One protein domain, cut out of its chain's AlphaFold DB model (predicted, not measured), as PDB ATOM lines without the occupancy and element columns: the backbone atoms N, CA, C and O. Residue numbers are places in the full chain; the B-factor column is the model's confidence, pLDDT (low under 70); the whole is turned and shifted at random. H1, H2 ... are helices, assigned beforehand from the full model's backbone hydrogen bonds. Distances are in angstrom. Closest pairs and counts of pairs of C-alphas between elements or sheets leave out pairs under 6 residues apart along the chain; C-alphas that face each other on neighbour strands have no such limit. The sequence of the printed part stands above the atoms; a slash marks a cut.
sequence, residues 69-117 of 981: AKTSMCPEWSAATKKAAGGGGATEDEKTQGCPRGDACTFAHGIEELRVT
ATOM      1  N   ALA A  69     -50.922 -87.531 -66.856       90.44
ATOM      2  CA  ALA A  69     -50.807 -86.089 -66.698       90.44
ATOM      3  C   ALA A  69     -51.106 -85.676 -65.251       90.44
ATOM      4  O   ALA A  69     -52.022 -86.180 -64.603       90.44
ATOM      5  N   LYS A  70     -50.282 -84.770 -64.721       90.06
ATOM      6  CA  LYS A  70     -50.367 -84.220 -63.361       90.06
ATOM      7  C   LYS A  70     -50.381 -85.275 -62.231       90.06
ATOM      8  O   LYS A  70     -50.696 -84.952 -61.095       90.06
ATOM      9  N   THR A  71     -49.933 -86.514 -62.483       89.38
ATOM     10  CA  THR A  71     -49.851 -87.591 -61.459       89.38
ATOM     11  C   THR A  71     -48.645 -87.511 -60.514       89.38
ATOM     12  O   THR A  71     -48.510 -88.287 -59.557       89.38
ATOM     13  N   SER A  72     -47.745 -86.561 -60.768       89.69
ATOM     14  CA  SER A  72     -46.604 -86.234 -59.916       89.69
ATOM     15  C   SER A  72     -46.393 -84.722 -59.876       89.69
ATOM     16  O   SER A  72     -46.694 -84.021 -60.844       89.69
ATOM     17  N   MET A  73     -45.904 -84.221 -58.739       90.06
ATOM     18  CA  MET A  73     -45.619 -82.798 -58.534       90.06
ATOM     19  C   MET A  73     -44.552 -82.315 -59.516       90.06
ATOM     20  O   MET A  73     -43.531 -82.979 -59.700       90.06
ATOM     21  N   CYS A  74     -44.755 -81.136 -60.102       93.44
ATOM     22  CA  CYS A  74     -43.753 -80.508 -60.953       93.44
ATOM     23  C   CYS A  74     -42.506 -80.154 -60.121       93.44
ATOM     24  O   CYS A  74     -42.627 -79.431 -59.127       93.44
ATOM     25  N   PRO A  75     -41.302 -80.639 -60.488       90.06
ATOM     26  CA  PRO A  75     -40.103 -80.424 -59.681       90.06
ATOM     27  C   PRO A  75     -39.723 -78.941 -59.609       90.06
ATOM     28  O   PRO A  75     -39.397 -78.458 -58.527       90.06
ATOM     29  N   GLU A  76     -39.843 -78.221 -60.728       89.69
ATOM     30  CA  GLU A  76     -39.525 -76.793 -60.873       89.69
ATOM     31  C   GLU A  76     -40.442 -75.945 -59.979       89.69
ATOM     32  O   GLU A  76     -39.965 -75.281 -59.057       89.69
ATOM     33  N   TRP A  77     -41.760 -76.101 -60.138       88.88
ATOM     34  CA  TRP A  77     -42.773 -75.475 -59.284       88.88
ATOM     35  C   TRP A  77     -42.575 -75.814 -57.797       88.88
ATOM     36  O   TRP A  77     -42.664 -74.940 -56.935       88.88
ATOM     37  N   SER A  78     -42.244 -77.073 -57.471       88.12
ATOM     38  CA  SER A  78     -42.027 -77.510 -56.080       88.12
ATOM     39  C   SER A  78     -40.735 -76.964 -55.459       88.12
ATOM     40  O   SER A  78     -40.571 -77.013 -54.239       88.12
ATOM     41  N   ALA A  79     -39.806 -76.471 -56.282       85.94
ATOM     42  CA  ALA A  79     -38.609 -75.763 -55.848       85.94
ATOM     43  C   ALA A  79     -38.862 -74.250 -55.748       85.94
ATOM     44  O   ALA A  79     -38.380 -73.626 -54.805       85.94
ATOM     45  N   ALA A  80     -39.646 -73.672 -56.665       81.44
ATOM     46  CA  ALA A  80     -40.068 -72.273 -56.620       81.44
ATOM     47  C   ALA A  80     -40.924 -71.978 -55.375       81.44
ATOM     48  O   ALA A  80     -40.572 -71.122 -54.566       81.44
ATOM     49  N   THR A  81     -41.976 -72.765 -55.138       78.19
ATOM     50  CA  THR A  81     -42.856 -72.602 -53.965       78.19
ATOM     51  C   THR A  81     -42.139 -72.794 -52.628       78.19
ATOM     52  O   THR A  81     -42.459 -72.102 -51.666       78.19
ATOM     53  N   LYS A  82     -41.108 -73.648 -52.556       75.94
ATOM     54  CA  LYS A  82     -40.250 -73.762 -51.359       75.94
ATOM     55  C   LYS A  82     -39.377 -72.534 -51.105       75.94
ATOM     56  O   LYS A  82     -39.010 -72.309 -49.956       75.94
ATOM     57  N   LYS A  83     -39.035 -71.754 -52.137       70.38
ATOM     58  CA  LYS A  83     -38.341 -70.465 -51.974       70.38
ATOM     59  C   LYS A  83     -39.313 -69.386 -51.490       70.38
ATOM     60  O   LYS A  83     -39.001 -68.706 -50.521       70.38
ATOM     61  N   ALA A  84     -40.504 -69.299 -52.089       66.50
ATOM     62  CA  ALA A  84     -41.566 -68.382 -51.659       66.50
ATOM     63  C   ALA A  84     -41.993 -68.618 -50.194       66.50
ATOM     64  O   ALA A  84     -42.094 -67.689 -49.396       66.50
ATOM     65  N   ALA A  85     -42.119 -69.886 -49.785       64.06
ATOM     66  CA  ALA A  85     -42.404 -70.272 -48.399       64.06
ATOM     67  C   ALA A  85     -41.338 -69.818 -47.370       64.06
ATOM     68  O   ALA A  85     -41.551 -69.978 -46.171       64.06
ATOM     69  N   GLY A  86     -40.210 -69.243 -47.809       60.41
ATOM     70  CA  GLY A  86     -39.183 -68.642 -46.956       60.41
ATOM     71  C   GLY A  86     -39.539 -67.276 -46.348       60.41
ATOM     72  O   GLY A  86     -38.723 -66.740 -45.605       60.41
ATOM     73  N   GLY A  87     -40.718 -66.710 -46.643       54.41
ATOM     74  CA  GLY A  87     -41.247 -65.512 -45.967       54.41
ATOM     75  C   GLY A  87     -41.734 -64.385 -46.885       54.41
ATOM     76  O   GLY A  87     -42.346 -63.439 -46.399       54.41
ATOM     77  N   GLY A  88     -41.506 -64.488 -48.197       53.09
ATOM     78  CA  GLY A  88     -42.117 -63.620 -49.206       53.09
ATOM     79  C   GLY A  88     -43.253 -64.368 -49.897       53.09
ATOM     80  O   GLY A  88     -42.991 -65.247 -50.714       53.09
ATOM     81  N   GLY A  89     -44.503 -64.053 -49.551       54.81
ATOM     82  CA  GLY A  89     -45.669 -64.708 -50.144       54.81
ATOM     83  C   GLY A  89     -45.751 -64.438 -51.645       54.81
ATOM     84  O   GLY A  89     -46.099 -63.330 -52.042       54.81
ATOM     85  N   ALA A  90     -45.433 -65.443 -52.465       59.88
ATOM     86  CA  ALA A  90     -45.566 -65.346 -53.916       59.88
ATOM     87  C   ALA A  90     -47.032 -65.117 -54.300       59.88
ATOM     88  O   ALA A  90     -47.925 -65.803 -53.791       59.88
ATOM     89  N   THR A  91     -47.262 -64.180 -55.220       68.62
ATOM     90  CA  THR A  91     -48.576 -63.973 -55.832       68.62
ATOM     91  C   THR A  91     -48.967 -65.178 -56.690       68.62
ATOM     92  O   THR A  91     -48.143 -66.037 -57.021       68.62
ATOM     93  N   GLU A  92     -50.242 -65.256 -57.061       62.72
ATOM     94  CA  GLU A  92     -50.762 -66.350 -57.889       62.72
ATOM     95  C   GLU A  92     -50.106 -66.363 -59.286       62.72
ATOM     96  O   GLU A  92     -49.816 -67.430 -59.835       62.72
ATOM     97  N   ASP A  93     -49.734 -65.189 -59.800       63.41
ATOM     98  CA  ASP A  93     -48.973 -65.018 -61.041       63.41
ATOM     99  C   ASP A  93     -47.545 -65.582 -60.915       63.41
ATOM    100  O   ASP A  93     -47.105 -66.393 -61.738       63.41
ATOM    101  N   GLU A  94     -46.823 -65.236 -59.840       62.31
ATOM    102  CA  GLU A  94     -45.436 -65.676 -59.628       62.31
ATOM    103  C   GLU A  94     -45.353 -67.187 -59.314       62.31
ATOM    104  O   GLU A  94     -44.415 -67.878 -59.724       62.31
ATOM    105  N   LYS A  95     -46.394 -67.748 -58.680       60.25
ATOM    106  CA  LYS A  95     -46.594 -69.199 -58.494       60.25
ATOM    107  C   LYS A  95     -46.649 -69.947 -59.836       60.25
ATOM    108  O   LYS A  95     -46.144 -71.070 -59.923       60.25
ATOM    109  N   THR A  96     -47.200 -69.324 -60.880       61.38
ATOM    110  CA  THR A  96     -47.240 -69.856 -62.255       61.38
ATOM    111  C   THR A  96     -45.893 -69.666 -62.962       61.38
ATOM    112  O   THR A  96     -45.376 -70.587 -63.599       61.38
ATOM    113  N   GLN A  97     -45.258 -68.509 -62.754       67.06
ATOM    114  CA  GLN A  97     -43.925 -68.157 -63.266       67.06
ATOM    115  C   GLN A  97     -42.796 -69.070 -62.729       67.06
ATOM    116  O   GLN A  97     -41.731 -69.181 -63.340       67.06
ATOM    117  N   GLY A  98     -43.044 -69.796 -61.632       77.50
ATOM    118  CA  GLY A  98     -42.150 -70.803 -61.051       77.50
ATOM    119  C   GLY A  98     -41.898 -72.073 -61.887       77.50
ATOM    120  O   GLY A  98     -41.075 -72.898 -61.482       77.50
ATOM    121  N   CYS A  99     -42.563 -72.264 -63.034       88.38
ATOM    122  CA  CYS A  99     -42.256 -73.339 -63.986       88.38
ATOM    123  C   CYS A  99     -42.268 -72.826 -65.440       88.38
ATOM    124  O   CYS A  99     -43.279 -72.275 -65.876       88.38
ATOM    125  N   PRO A 100     -41.225 -73.094 -66.255       88.31
ATOM    126  CA  PRO A 100     -41.121 -72.612 -67.642       88.31
ATOM    127  C   PRO A 100     -42.148 -73.217 -68.620       88.31
ATOM    128  O   PRO A 100     -42.089 -72.941 -69.814       88.31
ATOM    129  N   ARG A 101     -43.063 -74.071 -68.144       89.69
ATOM    130  CA  ARG A 101     -44.124 -74.709 -68.942       89.69
ATOM    131  C   ARG A 101     -45.531 -74.180 -68.640       89.69
ATOM    132  O   ARG A 101     -46.448 -74.554 -69.364       89.69
ATOM    133  N   GLY A 102     -45.703 -73.344 -67.608       87.69
ATOM    134  CA  GLY A 102     -47.014 -72.827 -67.195       87.69
ATOM    135  C   GLY A 102     -48.067 -73.933 -67.049       87.69
ATOM    136  O   GLY A 102     -47.749 -75.065 -66.679       87.69
ATOM    137  N   ASP A 103     -49.315 -73.640 -67.399       88.19
ATOM    138  CA  ASP A 103     -50.439 -74.577 -67.235       88.19
ATOM    139  C   ASP A 103     -50.383 -75.784 -68.185       88.19
ATOM    140  O   ASP A 103     -50.956 -76.838 -67.891       88.19
ATOM    141  N   ALA A 104     -49.606 -75.674 -69.271       90.31
ATOM    142  CA  ALA A 104     -49.270 -76.769 -70.183       90.31
ATOM    143  C   ALA A 104     -48.268 -77.782 -69.581       90.31
ATOM    144  O   ALA A 104     -47.846 -78.732 -70.248       90.31
ATOM    145  N   CYS A 105     -47.867 -77.612 -68.317       92.62
ATOM    146  CA  CYS A 105     -47.044 -78.582 -67.615       92.62
ATOM    147  C   CYS A 105     -47.785 -79.915 -67.409       92.62
ATOM    148  O   CYS A 105     -48.849 -79.996 -66.798       92.62
ATOM    149  N   THR A 106     -47.161 -81.009 -67.848       93.62
ATOM    150  CA  THR A 106     -47.648 -82.386 -67.650       93.62
ATOM    151  C   THR A 106     -47.512 -82.894 -66.206       93.62
ATOM    152  O   THR A 106     -47.820 -84.052 -65.930       93.62
ATOM    153  N   PHE A 107     -47.072 -82.041 -65.278       92.62
ATOM    154  CA  PHE A 107     -46.866 -82.316 -63.858       92.62
ATOM    155  C   PHE A 107     -47.662 -81.299 -63.024       92.62
ATOM    156  O   PHE A 107     -47.880 -80.178 -63.465       92.62
ATOM    157  N   ALA A 108     -48.073 -81.675 -61.816       92.19
ATOM    158  CA  ALA A 108     -48.979 -80.874 -60.994       92.19
ATOM    159  C   ALA A 108     -48.319 -79.614 -60.399       92.19
ATOM    160  O   ALA A 108     -47.253 -79.708 -59.780       92.19
ATOM    161  N   HIS A 109     -48.989 -78.464 -60.522       91.31
ATOM    162  CA  HIS A 109     -48.640 -77.172 -59.906       91.31
ATOM    163  C   HIS A 109     -49.381 -76.925 -58.575       91.31
ATOM    164  O   HIS A 109     -49.723 -75.799 -58.216       91.31
ATOM    165  N   GLY A 110     -49.634 -77.995 -57.820       85.75
ATOM    166  CA  GLY A 110     -50.315 -77.951 -56.529       85.75
ATOM    167  C   GLY A 110     -50.725 -79.344 -56.058       85.75
ATOM    168  O   GLY A 110     -50.632 -80.307 -56.816       85.75
ATOM    169  N   ILE A 111     -51.196 -79.452 -54.813       83.88
ATOM    170  CA  ILE A 111     -51.872 -80.673 -54.343       83.88
ATOM    171  C   ILE A 111     -53.260 -80.770 -54.996       83.88
ATOM    172  O   ILE A 111     -53.661 -81.865 -55.373       83.88
ATOM    173  N   GLU A 112     -53.935 -79.632 -55.220       84.56
ATOM    174  CA  GLU A 112     -55.182 -79.535 -56.000       84.56
ATOM    175  C   GLU A 112     -55.042 -80.130 -57.413       84.56
ATOM    176  O   GLU A 112     -55.915 -80.850 -57.889       84.56
ATOM    177  N   GLU A 113     -53.909 -79.872 -58.071       89.19
ATOM    178  CA  GLU A 113     -53.603 -80.379 -59.411       89.19
ATOM    179  C   GLU A 113     -53.175 -81.857 -59.441       89.19
ATOM    180  O   GLU A 113     -53.119 -82.460 -60.515       89.19
ATOM    181  N   LEU A 114     -52.803 -82.438 -58.294       89.31
ATOM    182  CA  LEU A 114     -52.122 -83.731 -58.218       89.31
ATOM    183  C   LEU A 114     -53.100 -84.895 -58.418       89.31
ATOM    184  O   LEU A 114     -53.528 -85.548 -57.462       89.31
ATOM    185  N   ARG A 115     -53.408 -85.197 -59.685       86.62
ATOM    186  CA  ARG A 115     -54.251 -86.332 -60.083       86.62
ATOM    187  C   ARG A 115     -53.746 -87.624 -59.447       86.62
ATOM    188  O   ARG A 115     -52.621 -88.068 -59.685       86.62
ATOM    189  N   VAL A 116     -54.593 -88.271 -58.658       81.12
ATOM    190  CA  VAL A 116     -54.306 -89.613 -58.154       81.12
ATOM    191  C   VAL A 116     -54.880 -90.632 -59.130       81.12
ATOM    192  O   VAL A 116     -56.086 -90.679 -59.341       81.12
ATOM    193  N   THR A 117     -54.024 -91.486 -59.689       81.62
ATOM    194  CA  THR A 117     -54.475 -92.690 -60.393       81.62
ATOM    195  C   THR A 117     -55.195 -93.609 -59.410       81.62
ATOM    196  O   THR A 117     -54.607 -94.030 -58.409       81.62
TER     197      THR A 117
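What this domain is: This is residues 69 to 117 of the 981 residues of an uncharacterized protein of Chromera velia CCMP2878 (UniProt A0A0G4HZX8). What is seen first? Little regular structure: a mostly loop-built body in which two short helices, H1 then H2, pack at a slant. Their link loops round one end of the long axis, and residues 98 to 117 wind back toward the other, where both printed ends lie. What are the figures? The 49 printed residues, with no named strand, are all helix by class, though named elements hold only 16. The whole is compact, with radius of gyration of the C-alphas 10.5 A, and elongated, spanning 33 by 17 by 15 A.

Where its parts are: Where is H1? Residues 75 to 84, 14.5 A long, from C-alpha 75 at (-40.103, -80.424, -59.681). And H2? Residues 92 to 97, 8.9 A long, ending at C-alpha 97 at (-43.925, -68.157, -63.266).

How they stand to each other: Do the helices meet? H1 and H2 touch, the closest C-alphas being those of Thr 81 and Lys 95, 6.8 A apart. They run opposite ways at a steep tilt of 49 degrees. What of their backbones? Every O i to N i+4 pair is within hydrogen-bond range in H2, and 5 of 6 in H1.

The domain as a whole: How large is it? The farthest C-alphas, of Gly 88 and Thr 117, are 33.5 A apart. Any cut or weak stretch? The printed part has no cut, the link from H1 to H2 is short, and pLDDT is under 70 at residues 84 to 97.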